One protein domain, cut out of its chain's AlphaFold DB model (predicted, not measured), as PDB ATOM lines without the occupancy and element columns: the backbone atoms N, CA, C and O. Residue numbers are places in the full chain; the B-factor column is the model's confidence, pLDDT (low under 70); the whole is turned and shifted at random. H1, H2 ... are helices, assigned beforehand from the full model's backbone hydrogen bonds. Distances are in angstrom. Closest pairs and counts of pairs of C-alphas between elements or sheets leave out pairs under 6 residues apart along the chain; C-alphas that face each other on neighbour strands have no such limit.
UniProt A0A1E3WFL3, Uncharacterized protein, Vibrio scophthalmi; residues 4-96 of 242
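This is residues 4 to 96 of the 242 residues of an uncharacterized protein of Vibrio scophthalmi (UniProt A0A1E3WFL3). The long helix H5 is crossed by H3 and H6, and H2 closes the ring between H3 and H6; H1 and short H4 lie by H5's beginning. The printed part has 93 residues, six named helices, H1 to H6, and no named strand: all helix. It is compact, radius of gyration of the C-alphas 12.4 A, spanning 37 by 23 by 23 A.

H1, residues 4 to 13, begins at C-alpha (93.047, 25.826, -17.302). H2 is 16 to 27, H3 33 to 43, H4 47 to 50, H5 54 to 72, 27.3 A long. H6, 79 to 94, 22.6 A, ends at (83.316, 25.099, -17.971).

H1 touches H4, closest C-alphas Ile 10 and Thr 50, 5.8 A. H2 and H3 form a hairpin, closest C-alphas Asn 18 and Ile 43, 5.1 A. H5, with residues 64 to 71 alone, touches H6 at a steep tilt of 57 degrees, closest C-alphas Tyr 67 and Ala 85, 4.7 A. Every O i to N i+4 pair is within hydrogen-bond range in H2, H3, H5 and H6; in H1 3 of 6; H4 is too short.

The printed part has no cut and no long link; no printed residue is under 70 in pLDDT.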
ATOM      1  N   GLU A   4      94.203  25.365 -16.530       84.25
ATOM      2  CA  GLU A   4      93.047  25.826 -17.302       84.25
ATOM      3  C   GLU A   4      93.331  25.744 -18.804       84.25
ATOM      4  O   GLU A   4      92.518  25.234 -19.573       84.25
ATOM      5  N   THR A   5      94.541  26.132 -19.213       85.88
ATOM      6  CA  THR A   5      95.003  26.025 -20.604       85.88
ATOM      7  C   THR A   5      95.080  24.569 -21.073       85.88
ATOM      8  O   THR A   5      94.817  24.265 -22.238       85.88
ATOM      9  N   LEU A   6      95.429  23.641 -20.176       89.56
ATOM     10  CA  LEU A   6      95.409  22.207 -20.474       89.56
ATOM     11  C   LEU A   6      93.974  21.659 -20.505       89.56
ATOM     12  O   LEU A   6      93.649  20.849 -21.375       89.56
ATOM     13  N   ALA A   7      93.092  22.142 -19.625       88.62
ATOM     14  CA  ALA A   7      91.683  21.762 -19.593       88.62
ATOM     15  C   ALA A   7      90.968  22.101 -20.908       88.62
ATOM     16  O   ALA A   7      90.243  21.258 -21.435       88.62
ATOM     17  N   GLU A   8      91.238  23.276 -21.482       86.62
ATOM     18  CA  GLU A   8      90.695  23.696 -22.780       86.62
ATOM     19  C   GLU A   8      91.019  22.703 -23.906       86.62
ATOM     20  O   GLU A   8      90.206  22.480 -24.800       86.62
ATOM     21  N   LYS A   9      92.186  22.055 -23.855       86.94
ATOM     22  CA  LYS A   9      92.625  21.104 -24.885       86.94
ATOM     23  C   LYS A   9      92.169  19.665 -24.607       86.94
ATOM     24  O   LYS A   9      91.891  18.917 -25.545       86.94
ATOM     25  N   ILE A  10      92.105  19.269 -23.333       88.81
ATOM     26  CA  ILE A  10      91.824  17.888 -22.902       88.81
ATOM     27  C   ILE A  10      90.318  17.636 -22.782       88.81
ATOM     28  O   ILE A  10      89.799  16.674 -23.354       88.81
ATOM     29  N   VAL A  11      89.597  18.500 -22.062       89.31
ATOM     30  CA  VAL A  11      88.197  18.270 -21.671       89.31
ATOM     31  C   VAL A  11      87.246  18.167 -22.875       89.31
ATOM     32  O   VAL A  11      86.410  17.259 -22.894       89.31
ATOM     33  N   PRO A  12      87.377  18.978 -23.946       85.31
ATOM     34  CA  PRO A  12      86.489  18.879 -25.109       85.31
ATOM     35  C   PRO A  12      86.584  17.569 -25.904       85.31
ATOM     36  O   PRO A  12      85.708  17.314 -26.741       85.31
ATOM     37  N   LYS A  13      87.640  16.775 -25.692       87.00
ATOM     38  CA  LYS A  13      87.898  15.502 -26.384       87.00
ATOM     39  C   LYS A  13      87.403  14.278 -25.602       87.00
ATOM     40  O   LYS A  13      87.469  13.167 -26.120       87.00
ATOM     41  N   ILE A  14      86.878  14.465 -24.390       87.25
ATOM     42  CA  ILE A  14      86.322  13.381 -23.573       87.25
ATOM     43  C   ILE A  14      85.075  12.790 -24.255       87.25
ATOM     44  O   ILE A  14      84.244  13.503 -24.828       87.25
ATOM     45  N   SER A  15      84.920  11.465 -24.179       82.31
ATOM     46  CA  SER A  15      83.710  10.785 -24.647       82.31
ATOM     47  C   SER A  15      82.477  11.230 -23.842       82.31
ATOM     48  O   SER A  15      82.568  11.633 -22.683       82.31
ATOM     49  N   ARG A  16      81.275  11.137 -24.421       73.25
ATOM     50  CA  ARG A  16      80.046  11.563 -23.716       73.25
ATOM     51  C   ARG A  16      79.813  10.814 -22.404       73.25
ATOM     52  O   ARG A  16      79.359  11.421 -21.444       73.25
ATOM     53  N   HIS A  17      80.106   9.513 -22.381       79.50
ATOM     54  CA  HIS A  17      79.969   8.693 -21.178       79.50
ATOM     55  C   HIS A  17      80.925   9.177 -20.082       79.50
ATOM     56  O   HIS A  17      80.490   9.504 -18.982       79.50
ATOM     57  N   ASN A  18      82.196   9.360 -20.435       87.25
ATOM     58  CA  ASN A  18      83.240   9.791 -19.508       87.25
ATOM     59  C   ASN A  18      83.058  11.240 -19.036       87.25
ATOM     60  O   ASN A  18      83.493  11.597 -17.948       87.25
ATOM     61  N   THR A  19      82.379  12.075 -19.826       86.00
ATOM     62  CA  THR A  19      82.037  13.450 -19.442       86.00
ATOM     63  C   THR A  19      81.089  13.471 -18.243       86.00
ATOM     64  O   THR A  19      81.288  14.255 -17.321       86.00
ATOM     65  N   ALA A  20      80.082  12.589 -18.227       83.38
ATOM     66  CA  ALA A  20      79.156  12.486 -17.102       83.38
ATOM     67  C   ALA A  20      79.863  12.003 -15.825       83.38
ATOM     68  O   ALA A  20      79.561  12.497 -14.741       83.38
ATOM     69  N   GLU A  21      80.817  11.078 -15.951       88.19
ATOM     70  CA  GLU A  21      81.637  10.631 -14.817       88.19
ATOM     71  C   GLU A  21      82.567  11.743 -14.314       88.19
ATOM     72  O   GLU A  21      82.608  12.005 -13.113       88.19
ATOM     73  N   LEU A  22      83.217  12.491 -15.212       90.94
ATOM     74  CA  LEU A  22      84.026  13.649 -14.825       90.94
ATOM     75  C   LEU A  22      83.192  14.705 -14.084       90.94
ATOM     76  O   LEU A  22      83.629  15.225 -13.061       90.94
ATOM     77  N   GLU A  23      81.977  15.007 -14.557       89.12
ATOM     78  CA  GLU A  23      81.081  15.939 -13.863       89.12
ATOM     79  C   GLU A  23      80.736  15.478 -12.444       89.12
ATOM     80  O   GLU A  23      80.640  16.319 -11.548       89.12
ATOM     81  N   LYS A  24      80.534  14.173 -12.220       89.25
ATOM     82  CA  LYS A  24      80.266  13.641 -10.875       89.25
ATOM     83  C   LYS A  24      81.468  13.861  -9.963       89.25
ATOM     84  O   LYS A  24      81.301  14.446  -8.894       89.25
ATOM     85  N   ILE A  25      82.660  13.481 -10.424       91.56
ATOM     86  CA  ILE A  25      83.913  13.606  -9.666       91.56
ATOM     87  C   ILE A  25      84.197  15.075  -9.315       91.56
ATOM     88  O   ILE A  25      84.548  15.386  -8.178       91.56
ATOM     89  N   LEU A  26      83.994  16.002 -10.260       90.12
ATOM     90  CA  LEU A  26      84.201  17.436 -10.030       90.12
ATOM     91  C   LEU A  26      83.204  18.039  -9.032       90.12
ATOM     92  O   LEU A  26      83.536  19.020  -8.361       90.12
ATOM     93  N   ARG A  27      81.976  17.509  -8.947       86.38
ATOM     94  CA  ARG A  27      80.947  18.001  -8.016       86.38
ATOM     95  C   ARG A  27      81.185  17.502  -6.599       86.38
ATOM     96  O   ARG A  27      81.129  18.310  -5.678       86.38
ATOM     97  N   HIS A  28      81.410  16.201  -6.440       84.38
ATOM     98  CA  HIS A  28      81.593  15.581  -5.135       84.38
ATOM     99  C   HIS A  28      82.374  14.270  -5.254       84.38
ATOM    100  O   HIS A  28      81.989  13.384  -6.018       84.38
ATOM    101  N   CYS A  29      83.447  14.135  -4.475       87.50
ATOM    102  CA  CYS A  29      84.283  12.939  -4.457       87.50
ATOM    103  C   CYS A  29      84.898  12.729  -3.067       87.50
ATOM    104  O   CYS A  29      85.621  13.592  -2.588       87.50
ATOM    105  N   ILE A  30      84.635  11.580  -2.436       87.06
ATOM    106  CA  ILE A  30      85.143  11.219  -1.091       87.06
ATOM    107  C   ILE A  30      86.362  10.275  -1.199       87.06
ATOM    108  O   ILE A  30      86.761   9.620  -0.246       87.06
ATOM    109  N   LYS A  31      86.921  10.122  -2.400       90.44
ATOM    110  CA  LYS A  31      88.045   9.217  -2.650       90.44
ATOM    111  C   LYS A  31      89.368   9.886  -2.278       90.44
ATOM    112  O   LYS A  31      89.473  11.113  -2.298       90.44
ATOM    113  N   SER A  32      90.385   9.077  -2.002       90.56
ATOM    114  CA  SER A  32      91.755   9.567  -1.819       90.56
ATOM    115  C   SER A  32      92.313  10.177  -3.113       90.56
ATOM    116  O   SER A  32      91.877   9.834  -4.214       90.56
ATOM    117  N   GLU A  33      93.320  11.048  -3.006       91.62
ATOM    118  CA  GLU A  33      93.967  11.677  -4.173       91.62
ATOM    119  C   GLU A  33      94.444  10.639  -5.209       91.62
ATOM    120  O   GLU A  33      94.248  10.812  -6.414       91.62
ATOM    121  N   ASN A  34      95.008   9.517  -4.749       89.81
ATOM    122  CA  ASN A  34      95.487   8.440  -5.619       89.81
ATOM    123  C   ASN A  34      94.350   7.761  -6.391       89.81
ATOM    124  O   ASN A  34      94.486   7.495  -7.587       89.81
ATOM    125  N   GLU A  35      93.224   7.499  -5.730       90.81
ATOM    126  CA  GLU A  35      92.044   6.917  -6.372       90.81
ATOM    127  C   GLU A  35      91.431   7.877  -7.392       90.81
ATOM    128  O   GLU A  35      91.079   7.451  -8.493       90.81
ATOM    129  N   ILE A  36      91.369   9.175  -7.066       92.25
ATOM    130  CA  ILE A  36      90.919  10.216  -7.999       92.25
ATOM    131  C   ILE A  36      91.827  10.235  -9.229       92.25
ATOM    132  O   ILE A  36      91.338  10.267 -10.354       92.25
ATOM    133  N   ASN A  37      93.146  10.184  -9.040       92.19
ATOM    134  CA  ASN A  37      94.106  10.213 -10.143       92.19
ATOM    135  C   ASN A  37      93.945   9.001 -11.081       92.19
ATOM    136  O   ASN A  37      93.906   9.162 -12.301       92.19
ATOM    137  N   ILE A  38      93.774   7.796 -10.525       90.62
ATOM    138  CA  ILE A  38      93.520   6.575 -11.306       90.62
ATOM    139  C   ILE A  38      92.211   6.694 -12.095       90.62
ATOM    140  O   ILE A  38      92.163   6.373 -13.284       90.62
ATOM    141  N   GLU A  39      91.149   7.181 -11.455       91.56
ATOM    142  CA  GLU A  39      89.849   7.350 -12.097       91.56
ATOM    143  C   GLU A  39      89.904   8.401 -13.214       91.56
ATOM    144  O   GLU A  39      89.461   8.126 -14.330       91.56
ATOM    145  N   LEU A  40      90.542   9.551 -12.972       92.50
ATOM    146  CA  LEU A  40      90.786  10.575 -13.989       92.50
ATOM    147  C   LEU A  40      91.574  10.012 -15.178       92.50
ATOM    148  O   LEU A  40      91.204  10.260 -16.325       92.50
ATOM    149  N   ALA A  41      92.612   9.212 -14.927       91.19
ATOM    150  CA  ALA A  41      93.401   8.578 -15.981       91.19
ATOM    151  C   ALA A  41      92.578   7.589 -16.828       91.19
ATOM    152  O   ALA A  41      92.882   7.403 -18.005       91.19
ATOM    153  N   SER A  42      91.534   6.980 -16.253       89.81
ATOM    154  CA  SER A  42      90.639   6.058 -16.965       89.81
ATOM    155  C   SER A  42      89.577   6.757 -17.824       89.81
ATOM    156  O   SER A  42      89.158   6.213 -18.847       89.81
ATOM    157  N   ILE A  43      89.136   7.958 -17.431       91.38
ATOM    158  CA  ILE A  43      88.038   8.669 -18.104       91.38
ATOM    159  C   ILE A  43      88.533   9.730 -19.092       91.38
ATOM    160  O   ILE A  43      87.842  10.026 -20.074       91.38
ATOM    161  N   LEU A  44      89.705  10.318 -18.846       91.06
ATOM    162  CA  LEU A  44      90.269  11.359 -19.696       91.06
ATOM    163  C   LEU A  44      90.940  10.760 -20.942       91.06
ATOM    164  O   LEU A  44      91.548   9.693 -20.866       91.06
ATOM    165  N   PRO A  45      90.864  11.450 -22.096       88.12
ATOM    166  CA  PRO A  45      91.546  11.024 -23.309       88.12
ATOM    167  C   PRO A  45      93.055  10.986 -23.079       88.12
ATOM    168  O   PRO A  45      93.616  11.822 -22.369       88.12
ATOM    169  N   SER A  46      93.715  10.024 -23.706       86.38
ATOM    170  CA  SER A  46      95.160   9.842 -23.658       86.38
ATOM    171  C   SER A  46      95.911  11.017 -24.291       86.38
ATOM    172  O   SER A  46      95.394  11.721 -25.162       86.38
ATOM    173  N   SER A  47      97.190  11.175 -23.934       84.94
ATOM    174  CA  SER A  47      98.055  12.219 -24.507       84.94
ATOM    175  C   SER A  47      98.119  12.175 -26.045       84.94
ATOM    176  O   SER A  47      98.280  13.205 -26.697       84.94
ATOM    177  N   LYS A  48      97.954  10.978 -26.636       81.19
ATOM    178  CA  LYS A  48      97.890  10.770 -28.090       81.19
ATOM    179  C   LYS A  48      96.620  11.359 -28.702       81.19
ATOM    180  O   LYS A  48      96.694  12.000 -29.739       81.19
ATOM    181  N   GLU A  49      95.470  11.162 -28.065       78.88
ATOM    182  CA  GLU A  49      94.181  11.686 -28.540       78.88
ATOM    183  C   GLU A  49      94.104  13.210 -28.389       78.88
ATOM    184  O   GLU A  49      93.458  13.907 -29.179       78.88
ATOM    185  N   THR A  50      94.798  13.760 -27.391       81.69
ATOM    186  CA  THR A  50      94.816  15.200 -27.138       81.69
ATOM    187  C   THR A  50      95.878  15.958 -27.930       81.69
ATOM    188  O   THR A  50      95.716  17.167 -28.073       81.69
ATOM    189  N   SER A  51      96.876  15.280 -28.508       83.88
ATOM    190  CA  SER A  51      98.067  15.893 -29.132       83.88
ATOM    191  C   SER A  51      98.869  16.768 -28.156       83.88
ATOM    192  O   SER A  51      99.420  17.796 -28.534       83.88
ATOM    193  N   ILE A  52      98.893  16.369 -26.883       86.75
ATOM    194  CA  ILE A  52      99.582  17.065 -25.782       86.75
ATOM    195  C   ILE A  52     100.773  16.207 -25.353       86.75
ATOM    196  O   ILE A  52     100.708  14.975 -25.451       86.75
ATOM    197  N   GLN A  53     101.859  16.822 -24.876       89.25
ATOM    198  CA  GLN A  53     103.009  16.048 -24.409       89.25
ATOM    199  C   GLN A  53     102.645  15.204 -23.176       89.25
ATOM    200  O   GLN A  53     101.754  15.541 -22.392       89.25
ATOM    201  N   LYS A  54     103.314  14.059 -22.995       87.31
ATOM    202  CA  LYS A  54     102.981  13.113 -21.912       87.31
ATOM    203  C   LYS A  54     103.177  13.740 -20.533       87.31
ATOM    204  O   LYS A  54     102.429  13.443 -19.606       87.31
ATOM    205  N   GLU A  55     104.178  14.592 -20.409       88.88
ATOM    206  CA  GLU A  55     104.570  15.301 -19.200       88.88
ATOM    207  C   GLU A  55     103.497  16.320 -18.803       88.88
ATOM    208  O   GLU A  55     103.074  16.360 -17.648       88.88
ATOM    209  N   GLU A  56     102.979  17.067 -19.781       89.56
ATOM    210  CA  GLU A  56     101.880  18.018 -19.592       89.56
ATOM    211  C   GLU A  56     100.584  17.305 -19.193       89.56
ATOM    212  O   GLU A  56      99.866  17.746 -18.296       89.56
ATOM    213  N   HIS A  57     100.308  16.155 -19.813       90.19
ATOM    214  CA  HIS A  57      99.141  15.332 -19.494       90.19
ATOM    215  C   HIS A  57      99.210  14.752 -18.072       90.19
ATOM    216  O   HIS A  57      98.244  14.836 -17.314       90.19
ATOM    217  N   ARG A  58     100.379  14.246 -17.660       90.50
ATOM    218  CA  ARG A  58     100.617  13.763 -16.286       90.50
ATOM    219  C   ARG A  58     100.478  14.867 -15.248       90.50
ATOM    220  O   ARG A  58      99.906  14.632 -14.187       90.50
ATOM    221  N   PHE A  59     100.993  16.057 -15.545       93.31
ATOM    222  CA  PHE A  59     100.815  17.220 -14.683       93.31
ATOM    223  C   PHE A  59      99.335  17.567 -14.534       93.31
ATOM    224  O   PHE A  59      98.869  17.730 -13.411       93.31
ATOM    225  N   PHE A  60      98.584  17.619 -15.640       93.56
ATOM    226  CA  PHE A  60      97.148  17.890 -15.598       93.56
ATOM    227  C   PHE A  60      96.410  16.898 -14.695       93.56
ATOM    228  O   PHE A  60      95.684  17.320 -13.800       93.56
ATOM    229  N   LEU A  61      96.646  15.595 -14.887       92.44
ATOM    230  CA  LEU A  61      96.039  14.532 -14.083       92.44
ATOM    231  C   LEU A  61      96.328  14.695 -12.591       92.44
ATOM    232  O   LEU A  61      95.403  14.727 -11.782       92.44
ATOM    233  N   LYS A  62      97.610  14.841 -12.238       94.00
ATOM    234  CA  LYS A  62      98.047  14.951 -10.845       94.00
ATOM    235  C   LYS A  62      97.459  16.187 -10.168       94.00
ATOM    236  O   LYS A  62      96.893  16.088  -9.087       94.00
ATOM    237  N   HIS A  63      97.573  17.349 -10.804       94.06
ATOM    238  CA  HIS A  63      97.107  18.591 -10.197       94.06
ATOM    239  C   HIS A  63      95.579  18.656 -10.130       94.06
ATOM    240  O   HIS A  63      95.044  19.117  -9.126       94.06
ATOM    241  N   LEU A  64      94.862  18.147 -11.138       94.56
ATOM    242  CA  LEU A  64      93.405  18.088 -11.090       94.56
ATOM    243  C   LEU A  64      92.929  17.152  -9.972       94.56
ATOM    244  O   LEU A  64      92.005  17.514  -9.245       94.56
ATOM    245  N   ALA A  65      93.577  15.994  -9.799       95.19
ATOM    246  CA  ALA A  65      93.286  15.083  -8.696       95.19
ATOM    247  C   ALA A  65      93.470  15.763  -7.333       95.19
ATOM    248  O   ALA A  65      92.564  15.702  -6.502       95.19
ATOM    249  N   ASN A  66      94.581  16.482  -7.146       94.50
ATOM    250  CA  ASN A  66      94.856  17.234  -5.924       94.50
ATOM    251  C   ASN A  66      93.796  18.317  -5.650       94.50
ATOM    252  O   ASN A  66      93.246  18.381  -4.556       94.50
ATOM    253  N   TYR A  67      93.424  19.129  -6.646       94.06
ATOM    254  CA  TYR A  67      92.380  20.145  -6.457       94.06
ATOM    255  C   TYR A  67      91.004  19.528  -6.155       94.06
ATOM    256  O   TYR A  67      90.250  20.058  -5.341       94.06
ATOM    257  N   ILE A  68      90.658  18.390  -6.764       93.81
ATOM    258  CA  ILE A  68      89.426  17.667  -6.413       93.81
ATOM    259  C   ILE A  68      89.506  17.148  -4.972       93.81
ATOM    260  O   ILE A  68      88.522  17.260  -4.244       93.81
ATOM    261  N   PHE A  69      90.656  16.621  -4.550       93.75
ATOM    262  CA  PHE A  69      90.871  16.141  -3.189       93.75
ATOM    263  C   PHE A  69      90.698  17.271  -2.161       93.75
ATOM    264  O   PHE A  69      89.809  17.169  -1.312       93.75
ATOM    265  N   ILE A  70      91.432  18.383  -2.320       92.50
ATOM    266  CA  ILE A  70      91.391  19.565  -1.435       92.50
ATOM    267  C   ILE A  70      89.963  20.100  -1.287       92.50
ATOM    268  O   ILE A  70      89.474  20.329  -0.181       92.50
ATOM    269  N   LYS A  71      89.248  20.246  -2.409       92.38
ATOM    270  CA  LYS A  71      87.864  20.745  -2.431       92.38
ATOM    271  C   LYS A  71      86.905  19.913  -1.568       92.38
ATOM    272  O   LYS A  71      85.936  20.466  -1.033       92.38
ATOM    273  N   ASN A  72      87.124  18.599  -1.496       88.50
ATOM    274  CA  ASN A  72      86.236  17.661  -0.810       88.50
ATOM    275  C   ASN A  72      86.687  17.333   0.627       88.50
ATOM    276  O   ASN A  72      85.834  16.985   1.439       88.50
ATOM    277  N   HIS A  73      87.966  17.520   0.970       87.50
ATOM    278  CA  HIS A  73      88.537  17.261   2.303       87.50
ATOM    279  C   HIS A  73      88.812  18.568   3.056       87.50
ATOM    280  O   HIS A  73      89.903  18.829   3.550       87.50
ATOM    281  N   ARG A  74      87.786  19.420   3.148       84.19
ATOM    282  CA  ARG A  74      87.898  20.799   3.663       84.19
ATOM    283  C   ARG A  74      88.480  20.914   5.074       84.19
ATOM    284  O   ARG A  74      89.016  21.949   5.426       84.19
ATOM    285  N   THR A  75      88.351  19.878   5.894       83.19
ATOM    286  CA  THR A  75      88.875  19.863   7.268       83.19
ATOM    287  C   THR A  75      90.398  19.742   7.339       83.19
ATOM    288  O   THR A  75      90.964  19.967   8.403       83.19
ATOM    289  N   GLU A  76      91.052  19.369   6.237       86.19
ATOM    290  CA  GLU A  76      92.492  19.092   6.163       86.19
ATOM    291  C   GLU A  76      93.289  20.235   5.512       86.19
ATOM    292  O   GLU A  76      94.518  20.186   5.476       86.19
ATOM    293  N   HIS A  77      92.606  21.273   5.020       89.19
ATOM    294  CA  HIS A  77      93.192  22.338   4.208       89.19
ATOM    295  C   HIS A  77      92.736  23.724   4.663       89.19
ATOM    296  O   HIS A  77      91.702  23.878   5.311       89.19
ATOM    297  N   SER A  78      93.515  24.745   4.315       89.94
ATOM    298  CA  SER A  78      93.158  26.137   4.585       89.94
ATOM    299  C   SER A  78      92.027  26.624   3.673       89.94
ATOM    300  O   SER A  78      91.880  26.166   2.538       89.94
ATOM    301  N   ASP A  79      91.265  27.620   4.132       88.69
ATOM    302  CA  ASP A  79      90.192  28.235   3.336       88.69
ATOM    303  C   ASP A  79      90.703  28.768   1.986       88.69
ATOM    304  O   ASP A  79      90.045  28.601   0.962       88.69
ATOM    305  N   SER A  80      91.922  29.321   1.955       90.69
ATOM    306  CA  SER A  80      92.553  29.804   0.719       90.69
ATOM    307  C   SER A  80      92.807  28.681  -0.292       90.69
ATOM    308  O   SER A  80      92.596  28.875  -1.488       90.69
ATOM    309  N   GLU A  81      93.268  27.513   0.162       88.88
ATOM    310  CA  GLU A  81      93.506  26.353  -0.709       88.88
ATOM    311  C   GLU A  81      92.185  25.776  -1.230       88.88
ATOM    312  O   GLU A  81      92.087  25.362  -2.387       88.88
ATOM    313  N   ILE A  82      91.148  25.783  -0.389       90.62
ATOM    314  CA  ILE A  82      89.802  25.337  -0.756       90.62
ATOM    315  C   ILE A  82      89.199  26.267  -1.813       90.62
ATOM    316  O   ILE A  82      88.640  25.779  -2.799       90.62
ATOM    317  N   ASP A  83      89.326  27.583  -1.649       90.12
ATOM    318  CA  ASP A  83      88.819  28.567  -2.608       90.12
ATOM    319  C   ASP A  83      89.519  28.448  -3.966       90.12
ATOM    320  O   ASP A  83      88.855  28.443  -5.012       90.12
ATOM    321  N   GLU A  84      90.842  28.264  -3.972       91.56
ATOM    322  CA  GLU A  84      91.601  27.997  -5.195       91.56
ATOM    323  C   GLU A  84      91.123  26.701  -5.867       91.56
ATOM    324  O   GLU A  84      90.794  26.693  -7.058       91.56
ATOM    325  N   ALA A  85      90.987  25.616  -5.102       91.25
ATOM    326  CA  ALA A  85      90.507  24.332  -5.601       91.25
ATOM    327  C   ALA A  85      89.081  24.409  -6.176       91.25
ATOM    328  O   ALA A  85      88.775  23.816  -7.220       91.25
ATOM    329  N   ILE A  86      88.187  25.166  -5.537       90.44
ATOM    330  CA  ILE A  86      86.838  25.426  -6.048       90.44
ATOM    331  C   ILE A  86      86.910  26.212  -7.358       90.44
ATOM    332  O   ILE A  86      86.244  25.833  -8.326       90.44
ATOM    333  N   SER A  87      87.721  27.269  -7.414       90.25
ATOM    334  CA  SER A  87      87.899  28.088  -8.616       90.25
ATOM    335  C   SER A  87      88.384  27.246  -9.798       90.25
ATOM    336  O   SER A  87      87.728  27.199 -10.844       90.25
ATOM    337  N   VAL A  88      89.453  26.475  -9.592       91.25
ATOM    338  CA  VAL A  88      90.068  25.629 -10.618       91.25
ATOM    339  C   VAL A  88      89.122  24.520 -11.081       91.25
ATOM    340  O   VAL A  88      88.925  24.333 -12.283       91.25
ATOM    341  N   THR A  89      88.473  23.797 -10.163       91.50
ATOM    342  CA  THR A  89      87.522  22.734 -10.552       91.50
ATOM    343  C   THR A  89      86.325  23.288 -11.326       91.50
ATOM    344  O   THR A  89      85.857  22.654 -12.275       91.50
ATOM    345  N   ASN A  90      85.857  24.491 -10.981       89.00
ATOM    346  CA  ASN A  90      84.815  25.179 -11.736       89.00
ATOM    347  C   ASN A  90      85.307  25.614 -13.122       89.00
ATOM    348  O   ASN A  90      84.563  25.464 -14.092       89.00
ATOM    349  N   ALA A  91      86.539  26.117 -13.240       86.88
ATOM    350  CA  ALA A  91      87.141  26.485 -14.520       86.88
ATOM    351  C   ALA A  91      87.254  25.272 -15.454       86.88
ATOM    352  O   ALA A  91      86.781  25.326 -16.589       86.88
ATOM    353  N   VAL A  92      87.751  24.136 -14.952       89.75
ATOM    354  CA  VAL A  92      87.794  22.863 -15.694       89.75
ATOM    355  C   VAL A  92      86.389  22.423 -16.119       89.75
ATOM    356  O   VAL A  92      86.173  22.059 -17.276       89.75
ATOM    357  N   GLY A  93      85.409  22.525 -15.216       86.81
ATOM    358  CA  GLY A  93      84.011  22.190 -15.494       86.81
ATOM    359  C   GLY A  93      83.372  23.023 -16.613       86.81
ATOM    360  O   GLY A  93      82.481  22.530 -17.301       86.81
ATOM    361  N   ARG A  94      83.836  24.256 -16.871       85.12
ATOM    362  CA  ARG A  94      83.316  25.099 -17.971       85.12
ATOM    363  C   ARG A  94      83.658  24.556 -19.358       85.12
ATOM    364  O   ARG A  94      82.915  24.822 -20.300       85.12
ATOM    365  N   TYR A  95      84.739  23.788 -19.485       86.69
ATOM    366  CA  TYR A  95      85.145  23.176 -20.754       86.69
ATOM    367  C   TYR A  95      84.373  21.893 -21.080       86.69
ATOM    368  O   TYR A  95      84.494  21.352 -22.183       86.69
ATOM    369  N   ILE A  96      83.541  21.414 -20.151       84.19
ATOM    370  CA  ILE A  96      82.642  20.295 -20.399       84.19
ATOM    371  C   ILE A  96      81.570  20.731 -21.401       84.19
ATOM    372  O   ILE A  96      80.767  21.637 -21.164       84.19
TER     373      ILE A  96